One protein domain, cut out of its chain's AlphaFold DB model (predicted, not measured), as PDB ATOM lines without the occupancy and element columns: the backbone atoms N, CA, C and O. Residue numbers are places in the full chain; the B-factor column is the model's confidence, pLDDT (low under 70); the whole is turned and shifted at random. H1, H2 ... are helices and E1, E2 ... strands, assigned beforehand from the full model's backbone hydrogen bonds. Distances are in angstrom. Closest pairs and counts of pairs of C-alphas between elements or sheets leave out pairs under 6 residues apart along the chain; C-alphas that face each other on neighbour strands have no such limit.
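Overview. This is residues 3 to 104 of the 110 residues of an uncharacterized protein of Acidianus hospitalis (strain W1) (UniProt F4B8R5). A two-stranded hairpin, E1 and E2, reaches out from a small core of two helices, H2 and H3, set nearly at right angles, and a second, smaller hairpin, E3 and E4, lies at the opposite end of the long axis. The first helix, H1, is set off by itself at the same end as the E1 and E2 hairpin, and residues 12 to 18, of which 15 to 18 belong to H1, stick out from the rest. The printed part has 102 residues with three named helices followed by four named strands, in the order H1 H2 H3 E1 E2 E3 E4, and its class is mixed, helices and strands. Each of the two sheets is one antiparallel pair. The whole is compact, with a radius of gyration of the C-alphas of 14.0 A, and spans 37 by 28 by 24 A.

Arrangement. E1, residues 75 to 79, and E2, residues 82 to 86, form a hairpin, antiparallel at 159 degrees between their directions. N 77 and O 84 are 2.8 A apart, and N 84 and O 77 are 2.9 A apart, both within hydrogen-bond range. Residues 33 to 34 pair with residues 84 to 85 of E2, parallel, as strands do. H3, residues 54 to 70, comes closest to E2 at the C-alphas of Thr 65 and Leu 86, 6.1 A apart. H2, residues 36 to 43, comes closest to E2 at the C-alphas of Ser 39 and Leu 86, 5.1 A apart. H2 and H3 touch, H3 with residues 58 to 62 alone, and the closest C-alphas are those of Pro 36 and Asp 58, 5.4 A apart. Their lines stand at 71 degrees, only just about perpendicular. E3, residues 95 to 98, and E4, residues 101 to 103, form the other hairpin, antiparallel at 151 degrees, with N 95 and O 103 within hydrogen-bond range at 2.8 A. H3 and E4 have 1 pair of C-alphas within 8 A, those of Val 60 and Tyr 102, 7.6 A apart. H1, residues 15 to 25, is apart from H2, H3 and the four strands. In H1, H2 and H3 every O i to N i+4 pair is within hydrogen-bond range.

Along the chain. H3 is the longest helix, 24.5 A from C-alpha 54 at (-70.338, 436.610, -43.151) to C-alpha 70 at (-91.971, 426.724, -37.256). H1 measures 15.2 A and begins with C-alpha 15 at (-82.937, 453.266, -41.865); H2 measures 10.6 A. E1 measures 13.4 A and E2 13.5 A, while E3 measures 9.2 A and E4 7.0 A. E4 ends with C-alpha 103 at (-76.294, 420.198, -42.764).

Size, cuts and confidence. The two C-alphas farthest apart, those of Asn 80 and Ser 98, are 40.8 A apart. The printed part runs from residue 3 to 104 with no cut. No link is long. Residues 3 to 14 hold no named element. The mean pLDDT of the printed part is 93.3, and no printed residue is under 70.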
ATOM      1  N   ARG A   3     -80.851 444.064 -22.893       87.25
ATOM      2  CA  ARG A   3     -81.091 443.480 -21.555       87.25
ATOM      3  C   ARG A   3     -80.759 441.982 -21.468       87.25
ATOM      4  O   ARG A   3     -80.404 441.508 -20.402       87.25
ATOM      5  N   ASN A   4     -80.810 441.264 -22.594       84.62
ATOM      6  CA  ASN A   4     -80.452 439.844 -22.696       84.62
ATOM      7  C   ASN A   4     -78.966 439.628 -23.063       84.62
ATOM      8  O   ASN A   4     -78.573 438.538 -23.469       84.62
ATOM      9  N   GLY A   5     -78.126 440.667 -22.974       88.81
ATOM     10  CA  GLY A   5     -76.683 440.582 -23.215       88.81
ATOM     11  C   GLY A   5     -76.270 440.576 -24.692       88.81
ATOM     12  O   GLY A   5     -75.122 440.242 -25.009       88.81
ATOM     13  N   TYR A   6     -77.169 440.930 -25.615       91.25
ATOM     14  CA  TYR A   6     -76.839 441.074 -27.035       91.25
ATOM     15  C   TYR A   6     -76.364 442.490 -27.354       91.25
ATOM     16  O   TYR A   6     -77.030 443.467 -27.019       91.25
ATOM     17  N   LYS A   7     -75.232 442.592 -28.054       87.94
ATOM     18  CA  LYS A   7     -74.736 443.859 -28.599       87.94
ATOM     19  C   LYS A   7     -75.378 444.060 -29.968       87.94
ATOM     20  O   LYS A   7     -75.031 443.352 -30.908       87.94
ATOM     21  N   VAL A   8     -76.344 444.970 -30.047       85.81
ATOM     22  CA  VAL A   8     -77.079 445.295 -31.275       85.81
ATOM     23  C   VAL A   8     -77.032 446.797 -31.513       85.81
ATOM     24  O   VAL A   8     -77.060 447.572 -30.556       85.81
ATOM     25  N   LEU A   9     -76.952 447.196 -32.779       84.94
ATOM     26  CA  LEU A   9     -77.119 448.592 -33.167       84.94
ATOM     27  C   LEU A   9     -78.617 448.909 -33.289       84.94
ATOM     28  O   LEU A   9     -79.366 448.058 -33.775       84.94
ATOM     29  N   PRO A  10     -79.072 450.102 -32.871       83.00
ATOM     30  CA  PRO A  10     -80.464 450.492 -33.046       83.00
ATOM     31  C   PRO A  10     -80.856 450.558 -34.535       83.00
ATOM     32  O   PRO A  10     -80.041 450.993 -35.356       83.00
ATOM     33  N   PRO A  11     -82.108 450.222 -34.899       82.81
ATOM     34  CA  PRO A  11     -82.596 450.312 -36.281       82.81
ATOM     35  C   PRO A  11     -82.434 451.702 -36.919       82.81
ATOM     36  O   PRO A  11     -82.268 451.814 -38.135       82.81
ATOM     37  N   SER A  12     -82.413 452.767 -36.108       87.81
ATOM     38  CA  SER A  12     -82.179 454.148 -36.554       87.81
ATOM     39  C   SER A  12     -80.820 454.369 -37.230       87.81
ATOM     40  O   SER A  12     -80.681 455.318 -37.994       87.81
ATOM     41  N   PHE A  13     -79.837 453.489 -37.022       90.12
ATOM     42  CA  PHE A  13     -78.541 453.542 -37.708       90.12
ATOM     43  C   PHE A  13     -78.572 452.891 -39.102       90.12
ATOM     44  O   PHE A  13     -77.626 453.033 -39.869       90.12
ATOM     45  N   MET A  14     -79.647 452.172 -39.448       89.75
ATOM     46  CA  MET A  14     -79.772 451.381 -40.681       89.75
ATOM     47  C   MET A  14     -81.117 451.627 -41.389       89.75
ATOM     48  O   MET A  14     -81.728 450.712 -41.940       89.75
ATOM     49  N   VAL A  15     -81.587 452.880 -41.403       91.69
ATOM     50  CA  VAL A  15     -82.937 453.266 -41.865       91.69
ATOM     51  C   VAL A  15     -83.279 452.742 -43.266       91.69
ATOM     52  O   VAL A  15     -84.394 452.276 -43.496       91.69
ATOM     53  N   SER A  16     -82.340 452.795 -44.217       94.81
ATOM     54  CA  SER A  16     -82.575 452.318 -45.589       94.81
ATOM     55  C   SER A  16     -82.795 450.803 -45.655       94.81
ATOM     56  O   SER A  16     -83.618 450.331 -46.438       94.81
ATOM     57  N   LEU A  17     -82.095 450.030 -44.821       89.19
ATOM     58  CA  LEU A  17     -82.280 448.586 -44.714       89.19
ATOM     59  C   LEU A  17     -83.631 448.259 -44.074       89.19
ATOM     60  O   LEU A  17     -84.371 447.453 -44.628       89.19
ATOM     61  N   VAL A  18     -83.982 448.952 -42.988       89.69
ATOM     62  CA  VAL A  18     -85.269 448.787 -42.293       89.69
ATOM     63  C   VAL A  18     -86.439 449.063 -43.238       89.69
ATOM     64  O   VAL A  18     -87.340 448.240 -43.362       89.69
ATOM     65  N   LYS A  19     -86.405 450.171 -43.990       93.38
ATOM     66  CA  LYS A  19     -87.455 450.496 -44.971       93.38
ATOM     67  C   LYS A  19     -87.602 449.422 -46.052       93.38
ATOM     68  O   LYS A  19     -88.723 449.084 -46.427       93.38
ATOM     69  N   ARG A  20     -86.487 448.875 -46.551       93.31
ATOM     70  CA  ARG A  20     -86.512 447.768 -47.522       93.31
ATOM     71  C   ARG A  20     -87.106 446.499 -46.914       93.31
ATOM     72  O   ARG A  20     -87.920 445.864 -47.573       93.31
ATOM     73  N   ALA A  21     -86.741 446.170 -45.676       89.56
ATOM     74  CA  ALA A  21     -87.278 445.014 -44.967       89.56
ATOM     75  C   ALA A  21     -88.794 445.131 -44.751       89.56
ATOM     76  O   ALA A  21     -89.507 444.186 -45.057       89.56
ATOM     77  N   ILE A  22     -89.294 446.305 -44.340       90.38
ATOM     78  CA  ILE A  22     -90.737 446.572 -44.184       90.38
ATOM     79  C   ILE A  22     -91.479 446.435 -45.522       90.38
ATOM     80  O   ILE A  22     -92.537 445.817 -45.591       90.38
ATOM     81  N   LYS A  23     -90.922 446.984 -46.610       94.06
ATOM     82  CA  LYS A  23     -91.523 446.839 -47.944       94.06
ATOM     83  C   LYS A  23     -91.558 445.376 -48.394       94.06
ATOM     84  O   LYS A  23     -92.504 444.962 -49.052       94.06
ATOM     85  N   LEU A  24     -90.518 444.605 -48.087       91.62
ATOM     86  CA  LEU A  24     -90.470 443.189 -48.436       91.62
ATOM     87  C   LEU A  24     -91.449 442.375 -47.584       91.62
ATOM     88  O   LEU A  24     -92.145 441.520 -48.121       91.62
ATOM     89  N   SER A  25     -91.544 442.665 -46.284       91.19
ATOM     90  CA  SER A  25     -92.454 441.951 -45.389       91.19
ATOM     91  C   SER A  25     -93.916 442.184 -45.746       91.19
ATOM     92  O   SER A  25     -94.698 441.249 -45.653       91.19
ATOM     93  N   SER A  26     -94.289 443.363 -46.258       92.00
ATOM     94  CA  SER A  26     -95.658 443.604 -46.740       92.00
ATOM     95  C   SER A  26     -96.044 442.787 -47.980       92.00
ATOM     96  O   SER A  26     -97.214 442.765 -48.347       92.00
ATOM     97  N   LEU A  27     -95.079 442.155 -48.655       95.50
ATOM     98  CA  LEU A  27     -95.301 441.329 -49.850       95.50
ATOM     99  C   LEU A  27     -95.283 439.825 -49.549       95.50
ATOM    100  O   LEU A  27     -95.555 439.026 -50.442       95.50
ATOM    101  N   LEU A  28     -94.931 439.431 -48.324       91.69
ATOM    102  CA  LEU A  28     -94.765 438.039 -47.926       91.69
ATOM    103  C   LEU A  28     -95.760 437.706 -46.807       91.69
ATOM    104  O   LEU A  28     -95.905 438.489 -45.874       91.69
ATOM    105  N   PRO A  29     -96.439 436.549 -46.863       86.69
ATOM    106  CA  PRO A  29     -97.514 436.237 -45.921       86.69
ATOM    107  C   PRO A  29     -97.007 436.006 -44.493       86.69
ATOM    108  O   PRO A  29     -97.657 436.421 -43.540       86.69
ATOM    109  N   ASN A  30     -95.839 435.371 -44.346       88.50
ATOM    110  CA  ASN A  30     -95.253 435.013 -43.058       88.50
ATOM    111  C   ASN A  30     -93.781 435.417 -43.041       88.50
ATOM    112  O   ASN A  30     -92.954 434.821 -43.731       88.50
ATOM    113  N   VAL A  31     -93.457 436.438 -42.251       91.81
ATOM    114  CA  VAL A  31     -92.082 436.899 -42.049       91.81
ATOM    115  C   VAL A  31     -91.818 437.007 -40.561       91.81
ATOM    116  O   VAL A  31     -92.586 437.623 -39.825       91.81
ATOM    117  N   ILE A  32     -90.698 436.434 -40.137       94.50
ATOM    118  CA  ILE A  32     -90.164 436.612 -38.793       94.50
ATOM    119  C   ILE A  32     -88.896 437.453 -38.851       94.50
ATOM    120  O   ILE A  32     -88.127 437.386 -39.811       94.50
ATOM    121  N   GLU A  33     -88.657 438.229 -37.802       94.06
ATOM    122  CA  GLU A  33     -87.415 438.975 -37.650       94.06
ATOM    123  C   GLU A  33     -86.388 438.154 -36.862       94.06
ATOM    124  O   GLU A  33     -86.721 437.483 -35.881       94.06
ATOM    125  N   THR A  34     -85.120 438.224 -37.267       95.44
ATOM    126  CA  THR A  34     -83.995 437.599 -36.562       95.44
ATOM    127  C   THR A  34     -82.783 438.524 -36.538       95.44
ATOM    128  O   THR A  34     -82.648 439.437 -37.352       95.44
ATOM    129  N   HIS A  35     -81.866 438.262 -35.607       95.06
ATOM    130  CA  HIS A  35     -80.542 438.869 -35.582       95.06
ATOM    131  C   HIS A  35     -79.475 437.761 -35.633       95.06
ATOM    132  O   HIS A  35     -79.100 437.225 -34.582       95.06
ATOM    133  N   PRO A  36     -78.948 437.420 -36.827       96.06
ATOM    134  CA  PRO A  36     -78.082 436.252 -37.020       96.06
ATOM    135  C   PRO A  36     -76.856 436.238 -36.112       96.06
ATOM    136  O   PRO A  36     -76.524 435.217 -35.514       96.06
ATOM    137  N   THR A  37     -76.232 437.399 -35.903       96.00
ATOM    138  CA  THR A  37     -75.074 437.541 -35.009       96.00
ATOM    139  C   THR A  37     -75.403 437.163 -33.558       96.00
ATOM    140  O   THR A  37     -74.566 436.589 -32.862       96.00
ATOM    141  N   SER A  38     -76.624 437.436 -33.087       96.94
ATOM    142  CA  SER A  38     -77.071 437.014 -31.754       96.94
ATOM    143  C   SER A  38     -77.323 435.511 -31.671       96.94
ATOM    144  O   SER A  38     -76.934 434.897 -30.678       96.94
ATOM    145  N   SER A  39     -77.921 434.913 -32.704       97.62
ATOM    146  CA  SER A  39     -78.084 433.456 -32.790       97.62
ATOM    147  C   SER A  39     -76.721 432.758 -32.812       97.62
ATOM    148  O   SER A  39     -76.480 431.872 -31.999       97.62
ATOM    149  N   MET A  40     -75.770 433.223 -33.630       97.00
ATOM    150  CA  MET A  40     -74.394 432.703 -33.633       97.00
ATOM    151  C   MET A  40     -73.730 432.814 -32.258       97.00
ATOM    152  O   MET A  40     -73.073 431.872 -31.819       97.00
ATOM    153  N   LYS A  41     -73.948 433.922 -31.535       95.94
ATOM    154  CA  LYS A  41     -73.461 434.074 -30.156       95.94
ATOM    155  C   LYS A  41     -74.041 433.010 -29.220       95.94
ATOM    156  O   LYS A  41     -73.298 432.473 -28.407       95.94
ATOM    157  N   ASN A  42     -75.335 432.698 -29.322       96.31
ATOM    158  CA  ASN A  42     -75.963 431.652 -28.505       96.31
ATOM    159  C   ASN A  42     -75.396 430.263 -28.803       96.31
ATOM    160  O   ASN A  42     -75.245 429.458 -27.887       96.31
ATOM    161  N   LEU A  43     -75.064 430.007 -30.068       95.38
ATOM    162  CA  LEU A  43     -74.447 428.759 -30.497       95.38
ATOM    163  C   LEU A  43     -72.948 428.697 -30.171       95.38
ATOM    164  O   LEU A  43     -72.369 427.619 -30.180       95.38
ATOM    165  N   GLY A  44     -72.288 429.823 -29.891       95.44
ATOM    166  CA  GLY A  44     -70.828 429.869 -29.804       95.44
ATOM    167  C   GLY A  44     -70.177 429.588 -31.161       95.44
ATOM    168  O   GLY A  44     -69.241 428.795 -31.247       95.44
ATOM    169  N   ILE A  45     -70.733 430.174 -32.224       95.00
ATOM    170  CA  ILE A  45     -70.203 430.114 -33.589       95.00
ATOM    171  C   ILE A  45     -69.387 431.372 -33.870       95.00
ATOM    172  O   ILE A  45     -69.864 432.496 -33.703       95.00
ATOM    173  N   ASN A  46     -68.173 431.169 -34.371       95.12
ATOM    174  CA  ASN A  46     -67.368 432.200 -35.001       95.12
ATOM    175  C   ASN A  46     -67.505 432.066 -36.523       95.12
ATOM    176  O   ASN A  46     -67.039 431.094 -37.110       95.12
ATOM    177  N   TRP A  47     -68.141 433.043 -37.174       95.12
ATOM    178  CA  TRP A  47     -68.478 432.962 -38.602       95.12
ATOM    179  C   TRP A  47     -67.276 432.679 -39.514       95.12
ATOM    180  O   TRP A  47     -67.439 432.033 -40.546       95.12
ATOM    181  N   LYS A  48     -66.074 433.124 -39.122       94.88
ATOM    182  CA  LYS A  48     -64.837 432.949 -39.900       94.88
ATOM    183  C   LYS A  48     -64.432 431.484 -40.068       94.88
ATOM    184  O   LYS A  48     -63.717 431.161 -41.007       94.88
ATOM    185  N   GLU A  49     -64.885 430.613 -39.172       92.56
ATOM    186  CA  GLU A  49     -64.648 429.166 -39.243       92.56
ATOM    187  C   GLU A  49     -65.623 428.476 -40.209       92.56
ATOM    188  O   GLU A  49     -65.369 427.367 -40.664       92.56
ATOM    189  N   TYR A  50     -66.734 429.140 -40.547       91.81
ATOM    190  CA  TYR A  50     -67.826 428.573 -41.334       91.81
ATOM    191  C   TYR A  50     -67.894 429.130 -42.751       91.81
ATOM    192  O   TYR A  50     -68.356 428.433 -43.648       91.81
ATOM    193  N   ALA A  51     -67.485 430.370 -42.997       92.31
ATOM    194  CA  ALA A  51     -67.622 430.981 -44.314       92.31
ATOM    195  C   ALA A  51     -66.550 432.037 -44.570       92.31
ATOM    196  O   ALA A  51     -66.097 432.728 -43.655       92.31
ATOM    197  N   LYS A  52     -66.195 432.215 -45.847       92.25
ATOM    198  CA  LYS A  52     -65.316 433.314 -46.279       92.25
ATOM    199  C   LYS A  52     -66.010 434.669 -46.146       92.25
ATOM    200  O   LYS A  52     -65.358 435.676 -45.879       92.25
ATOM    201  N   LYS A  53     -67.331 434.692 -46.341       94.31
ATOM    202  CA  LYS A  53     -68.182 435.880 -46.231       94.31
ATOM    203  C   LYS A  53     -69.200 435.671 -45.119       94.31
ATOM    204  O   LYS A  53     -69.860 434.639 -45.073       94.31
ATOM    205  N   LYS A  54     -69.368 436.671 -44.253       94.69
ATOM    206  CA  LYS A  54     -70.338 436.610 -43.151       94.69
ATOM    207  C   LYS A  54     -71.775 436.402 -43.649       94.69
ATOM    208  O   LYS A  54     -72.519 435.657 -43.026       94.69
ATOM    209  N   ASP A  55     -72.122 436.997 -44.788       95.31
ATOM    210  CA  ASP A  55     -73.471 436.921 -45.361       95.31
ATOM    211  C   ASP A  55     -73.918 435.478 -45.659       95.31
ATOM    212  O   ASP A  55     -75.101 435.169 -45.548       95.31
ATOM    213  N   GLU A  56     -72.982 434.577 -45.986       95.50
ATOM    214  CA  GLU A  56     -73.273 433.157 -46.225       95.50
ATOM    215  C   GLU A  56     -73.773 432.478 -44.946       95.50
ATOM    216  O   GLU A  56     -74.860 431.902 -44.930       95.50
ATOM    217  N   ILE A  57     -73.027 432.598 -43.842       96.25
ATOM    218  CA  ILE A  57     -73.461 432.003 -42.574       96.25
ATOM    219  C   ILE A  57     -74.667 432.744 -41.984       96.25
ATOM    220  O   ILE A  57     -75.504 432.112 -41.348       96.25
ATOM    221  N   ASP A  58     -74.810 434.054 -42.216       96.94
ATOM    222  CA  ASP A  58     -76.004 434.796 -41.798       96.94
ATOM    223  C   ASP A  58     -77.256 434.228 -42.485       96.94
ATOM    224  O   ASP A  58     -78.260 434.002 -41.812       96.94
ATOM    225  N   ALA A  59     -77.188 433.922 -43.787       96.44
ATOM    226  CA  ALA A  59     -78.287 433.299 -44.525       96.44
ATOM    227  C   ALA A  59     -78.637 431.904 -43.979       96.44
ATOM    228  O   ALA A  59     -79.812 431.596 -43.771       96.44
ATOM    229  N   VAL A  60     -77.625 431.088 -43.669       96.81
ATOM    230  CA  VAL A  60     -77.805 429.769 -43.037       96.81
ATOM    231  C   VAL A  60     -78.487 429.904 -41.675       96.81
ATOM    232  O   VAL A  60     -79.461 429.212 -41.390       96.81
ATOM    233  N   ILE A  61     -78.026 430.830 -40.834       97.75
ATOM    234  CA  ILE A  61     -78.604 431.068 -39.507       97.75
ATOM    235  C   ILE A  61     -80.039 431.601 -39.608       97.75
ATOM    236  O   ILE A  61     -80.878 431.211 -38.792       97.75
ATOM    237  N   CYS A  62     -80.354 432.438 -40.601       97.19
ATOM    238  CA  CYS A  62     -81.727 432.865 -40.886       97.19
ATOM    239  C   CYS A  62     -82.626 431.672 -41.228       97.19
ATOM    240  O   CYS A  62     -83.689 431.529 -40.625       97.19
ATOM    241  N   ALA A  63     -82.186 430.791 -42.132       96.44
ATOM    242  CA  ALA A  63     -82.944 429.604 -42.527       96.44
ATOM    243  C   ALA A  63     -83.192 428.657 -41.340       96.44
ATOM    244  O   ALA A  63     -84.316 428.218 -41.110       96.44
ATOM    245  N   ILE A  64     -82.164 428.407 -40.522       96.81
ATOM    246  CA  ILE A  64     -82.287 427.579 -39.314       96.81
ATOM    247  C   ILE A  64     -83.197 428.250 -38.273       96.81
ATOM    248  O   ILE A  64     -83.954 427.568 -37.589       96.81
ATOM    249  N   THR A  65     -83.165 429.582 -38.152       97.75
ATOM    250  CA  THR A  65     -84.072 430.312 -37.248       97.75
ATOM    251  C   THR A  65     -85.526 430.183 -37.697       97.75
ATOM    252  O   THR A  65     -86.386 429.985 -36.845       97.75
ATOM    253  N   ALA A  66     -85.804 430.239 -39.005       96.19
ATOM    254  CA  ALA A  66     -87.143 429.989 -39.544       96.19
ATOM    255  C   ALA A  66     -87.614 428.561 -39.231       96.19
ATOM    256  O   ALA A  66     -88.685 428.386 -38.661       96.19
ATOM    257  N   TYR A  67     -86.761 427.559 -39.463       95.44
ATOM    258  CA  TYR A  67     -87.041 426.178 -39.063       95.44
ATOM    259  C   TYR A  67     -87.348 426.056 -37.559       95.44
ATOM    260  O   TYR A  67     -88.330 425.432 -37.163       95.44
ATOM    261  N   ALA A  68     -86.534 426.672 -36.700       96.12
ATOM    262  CA  ALA A  68     -86.738 426.643 -35.254       96.12
ATOM    263  C   ALA A  68     -88.037 427.350 -34.827       96.12
ATOM    264  O   ALA A  68     -88.668 426.944 -33.852       96.12
ATOM    265  N   TYR A  69     -88.426 428.411 -35.537       96.69
ATOM    266  CA  TYR A  69     -89.676 429.127 -35.309       96.69
ATOM    267  C   TYR A  69     -90.890 428.256 -35.644       96.69
ATOM    268  O   TYR A  69     -91.772 428.120 -34.794       96.69
ATOM    269  N   ASP A  70     -90.889 427.615 -36.816       95.06
ATOM    270  CA  ASP A  70     -91.971 426.724 -37.256       95.06
ATOM    271  C   ASP A  70     -92.134 425.516 -36.322       95.06
ATOM    272  O   ASP A  70     -93.242 425.043 -36.097       95.06
ATOM    273  N   ASN A  71     -91.037 425.060 -35.710       94.06
ATOM    274  CA  ASN A  71     -91.037 423.985 -34.713       94.06
ATOM    275  C   ASN A  71     -91.277 424.471 -33.270       94.06
ATOM    276  O   ASN A  71     -91.142 423.689 -32.334       94.06
ATOM    277  N   HIS A  72     -91.593 425.752 -33.052       95.44
ATOM    278  CA  HIS A  72     -91.840 426.347 -31.727       95.44
ATOM    279  C   HIS A  72     -90.683 426.227 -30.713       95.44
ATOM    280  O   HIS A  72     -90.885 426.358 -29.508       95.44
ATOM    281  N   ILE A  73     -89.453 426.043 -31.197       95.75
ATOM    282  CA  ILE A  73     -88.235 425.901 -30.381       95.75
ATOM    283  C   ILE A  73     -87.314 427.129 -30.455       95.75
ATOM    284  O   ILE A  73     -86.268 427.166 -29.809       95.75
ATOM    285  N   ALA A  74     -87.672 428.153 -31.233       97.38
ATOM    286  CA  ALA A  74     -86.932 429.411 -31.274       97.38
ATOM    287  C   ALA A  74     -87.085 430.217 -29.970       97.38
ATOM    288  O   ALA A  74     -88.161 430.315 -29.380       97.38
ATOM    289  N   LEU A  75     -86.010 430.892 -29.559       97.44
ATOM    290  CA  LEU A  75     -86.041 431.855 -28.465       97.44
ATOM    291  C   LEU A  75     -86.735 433.142 -28.930       97.44
ATOM    292  O   LEU A  75     -86.199 433.876 -29.761       97.44
ATOM    293  N   LYS A  76     -87.895 433.448 -28.346       97.38
ATOM    294  CA  LYS A  76     -88.655 434.676 -28.607       97.38
ATOM    295  C   LYS A  76     -88.183 435.825 -27.714       97.38
ATOM    296  O   LYS A  76     -88.181 435.713 -26.490       97.38
ATOM    297  N   ILE A  77     -87.860 436.969 -28.311       95.25
ATOM    298  CA  ILE A  77     -87.582 438.225 -27.604       95.25
ATOM    299  C   ILE A  77     -88.607 439.254 -28.059       95.25
ATOM    300  O   ILE A  77     -88.587 439.680 -29.207       95.25
ATOM    301  N   SER A  78     -89.504 439.649 -27.156       93.94
ATOM    302  CA  SER A  78     -90.569 440.620 -27.441       93.94
ATOM    303  C   SER A  78     -90.291 441.954 -26.758       93.94
ATOM    304  O   SER A  78     -89.780 441.991 -25.637       93.94
ATOM    305  N   ALA A  79     -90.638 443.036 -27.439       89.12
ATOM    306  CA  ALA A  79     -90.647 444.396 -26.925       89.12
ATOM    307  C   ALA A  79     -91.834 445.160 -27.537       89.12
ATOM    308  O   ALA A  79     -92.593 444.607 -28.332       89.12
ATOM    309  N   ASN A  80     -92.014 446.422 -27.149       88.62
ATOM    310  CA  ASN A  80     -93.153 447.230 -27.601       88.62
ATOM    311  C   ASN A  80     -93.141 447.494 -29.119       88.62
ATOM    312  O   ASN A  80     -94.179 447.806 -29.689       88.62
ATOM    313  N   ASP A  81     -91.974 447.397 -29.754       83.12
ATOM    314  CA  ASP A  81     -91.723 447.677 -31.169       83.12
ATOM    315  C   ASP A  81     -91.696 446.422 -32.055       83.12
ATOM    316  O   ASP A  81     -91.575 446.545 -33.273       83.12
ATOM    317  N   GLY A  82     -91.838 445.223 -31.480       87.75
ATOM    318  CA  GLY A  82     -91.902 443.986 -32.251       87.75
ATOM    319  C   GLY A  82     -91.337 442.762 -31.541       87.75
ATOM    320  O   GLY A  82     -91.122 442.729 -30.323       87.75
ATOM    321  N   VAL A  83     -91.118 441.713 -32.333       93.62
ATOM    322  CA  VAL A  83     -90.632 440.415 -31.864       93.62
ATOM    323  C   VAL A  83     -89.469 439.957 -32.731       93.62
ATOM    324  O   VAL A  83     -89.595 439.877 -33.946       93.62
ATOM    325  N   ILE A  84     -88.370 439.580 -32.081       95.00
ATOM    326  CA  ILE A  84     -87.199 438.970 -32.712       95.00
ATOM    327  C   ILE A  84     -87.089 437.523 -32.239       95.00
ATOM    328  O   ILE A  84     -87.164 437.248 -31.038       95.00
ATOM    329  N   TYR A  85     -86.860 436.607 -33.173       97.81
ATOM    330  CA  TYR A  85     -86.603 435.197 -32.903       97.81
ATOM    331  C   TYR A  85     -85.120 434.884 -33.077       97.81
ATOM    332  O   TYR A  85     -84.476 435.351 -34.014       97.81
ATOM    333  N   LEU A  86     -84.570 434.090 -32.161       98.06
ATOM    334  CA  LEU A  86     -83.178 433.651 -32.168       98.06
ATOM    335  C   LEU A  86     -83.089 432.138 -31.966       98.06
ATOM    336  O   LEU A  86     -83.991 431.520 -31.405       98.06
ATOM    337  N   LEU A  87     -81.951 431.550 -32.324       97.50
ATOM    338  CA  LEU A  87     -81.640 430.176 -31.932       97.50
ATOM    339  C   LEU A  87     -81.296 430.132 -30.437       97.50
ATOM    340  O   LEU A  87     -80.476 430.946 -29.995       97.50
ATOM    341  N   PRO A  88     -81.903 429.237 -29.637       96.06
ATOM    342  CA  PRO A  88     -81.595 429.138 -28.217       96.06
ATOM    343  C   PRO A  88     -80.179 428.588 -27.991       96.06
ATOM    344  O   PRO A  88     -79.559 427.985 -28.868       96.06
ATOM    345  N   LYS A  89     -79.650 428.794 -26.782       94.88
ATOM    346  CA  LYS A  89     -78.404 428.137 -26.363       94.88
ATOM    347  C   LYS A  89     -78.601 426.617 -26.382       94.88
ATOM    348  O   LYS A  89     -79.655 426.141 -25.979       94.88
ATOM    349  N   GLY A  90     -77.586 425.875 -26.821       91.12
ATOM    350  CA  GLY A  90     -77.637 424.408 -26.904       91.12
ATOM    351  C   GLY A  90     -78.339 423.851 -28.147       91.12
ATOM    352  O   GLY A  90     -78.354 422.640 -28.332       91.12
ATOM    353  N   PHE A  91     -78.874 424.706 -29.023       95.19
ATOM    354  CA  PHE A  91     -79.407 424.277 -30.316       95.19
ATOM    355  C   PHE A  91     -78.285 423.689 -31.205       95.19
ATOM    356  O   PHE A  91     -77.144 424.164 -31.120       95.19
ATOM    357  N   PRO A  92     -78.554 422.673 -32.054       93.94
ATOM    358  CA  PRO A  92     -77.512 422.067 -32.877       93.94
ATOM    359  C   PRO A  92     -76.825 423.062 -33.808       93.94
ATOM    360  O   PRO A  92     -77.460 423.881 -34.474       93.94
ATOM    361  N   LYS A  93     -75.497 422.973 -33.878       95.12
ATOM    362  CA  LYS A  93     -74.709 423.778 -34.812       95.12
ATOM    363  C   LYS A  93     -74.854 423.206 -36.223       95.12
ATOM    364  O   LYS A  93     -74.778 421.985 -36.363       95.12
ATOM    365  N   PRO A  94     -75.004 424.043 -37.265       95.19
ATOM    366  CA  PRO A  94     -74.859 423.560 -38.628       95.19
ATOM    367  C   PRO A  94     -73.455 422.979 -38.829       95.19
ATOM    368  O   PRO A  94     -72.500 423.427 -38.204       95.19
ATOM    369  N   ILE A  95     -73.318 422.004 -39.715       94.75
ATOM    370  CA  ILE A  95     -72.044 421.412 -40.118       94.75
ATOM    371  C   ILE A  95     -71.810 421.810 -41.569       94.75
ATOM    372  O   ILE A  95     -72.649 421.530 -42.426       94.75
ATOM    373  N   LYS A  96     -70.687 422.474 -41.854       93.69
ATOM    374  CA  LYS A  96     -70.310 422.790 -43.233       93.69
ATOM    375  C   LYS A  96     -69.818 421.524 -43.928       93.69
ATOM    376  O   LYS A  96     -68.879 420.897 -43.449       93.69
ATOM    377  N   VAL A  97     -70.428 421.188 -45.060       94.69
ATOM    378  CA  VAL A  97     -70.010 420.055 -45.902       94.69
ATOM    379  C   VAL A  97     -69.110 420.541 -47.033       94.69
ATOM    380  O   VAL A  97     -68.072 419.950 -47.312       94.69
ATOM    381  N   SER A  98     -69.490 421.652 -47.661       91.94
ATOM    382  CA  SER A  98     -68.725 422.343 -48.701       91.94
ATOM    383  C   SER A  98     -69.150 423.819 -48.760       91.94
ATOM    384  O   SER A  98     -69.969 424.266 -47.957       91.94
ATOM    385  N   GLU A  99     -68.554 424.622 -49.644       87.50
ATOM    386  CA  GLU A  99     -68.915 426.043 -49.779       87.50
ATOM    387  C   GLU A  99     -70.393 426.200 -50.161       87.50
ATOM    388  O   GLU A  99     -70.835 425.619 -51.149       87.50
ATOM    389  N   GLY A 100     -71.159 426.969 -49.382       89.25
ATOM    390  CA  GLY A 100     -72.597 427.144 -49.586       89.25
ATOM    391  C   GLY A 100     -73.482 425.969 -49.151       89.25
ATOM    392  O   GLY A 100     -74.703 426.109 -49.186       89.25
ATOM    393  N   TYR A 101     -72.918 424.840 -48.701       93.25
ATOM    394  CA  TYR A 101     -73.686 423.659 -48.298       93.25
ATOM    395  C   TYR A 101     -73.459 423.305 -46.828       93.25
ATOM    396  O   TYR A 101     -72.344 423.000 -46.388       93.25
ATOM    397  N   TYR A 102     -74.560 423.294 -46.078       95.50
ATOM    398  CA  TYR A 102     -74.583 423.049 -44.642       95.50
ATOM    399  C   TYR A 102     -75.649 422.014 -44.300       95.50
ATOM    400  O   TYR A 102     -76.739 422.023 -44.868       95.50
ATOM    401  N   ILE A 103     -75.343 421.150 -43.338       94.56
ATOM    402  CA  ILE A 103     -76.294 420.198 -42.764       94.56
ATOM    403  C   ILE A 103     -76.643 420.661 -41.356       94.56
ATOM    404  O   ILE A 103     -75.751 420.959 -40.563       94.56
ATOM    405  N   LEU A 104     -77.933 420.698 -41.029       92.69
ATOM    406  CA  LEU A 104     -78.384 420.836 -39.650       92.69
ATOM    407  C   LEU A 104     -78.547 419.431 -39.047       92.69
ATOM    408  O   LEU A 104     -79.333 418.648 -39.582       92.69
TER     409      LEU A 104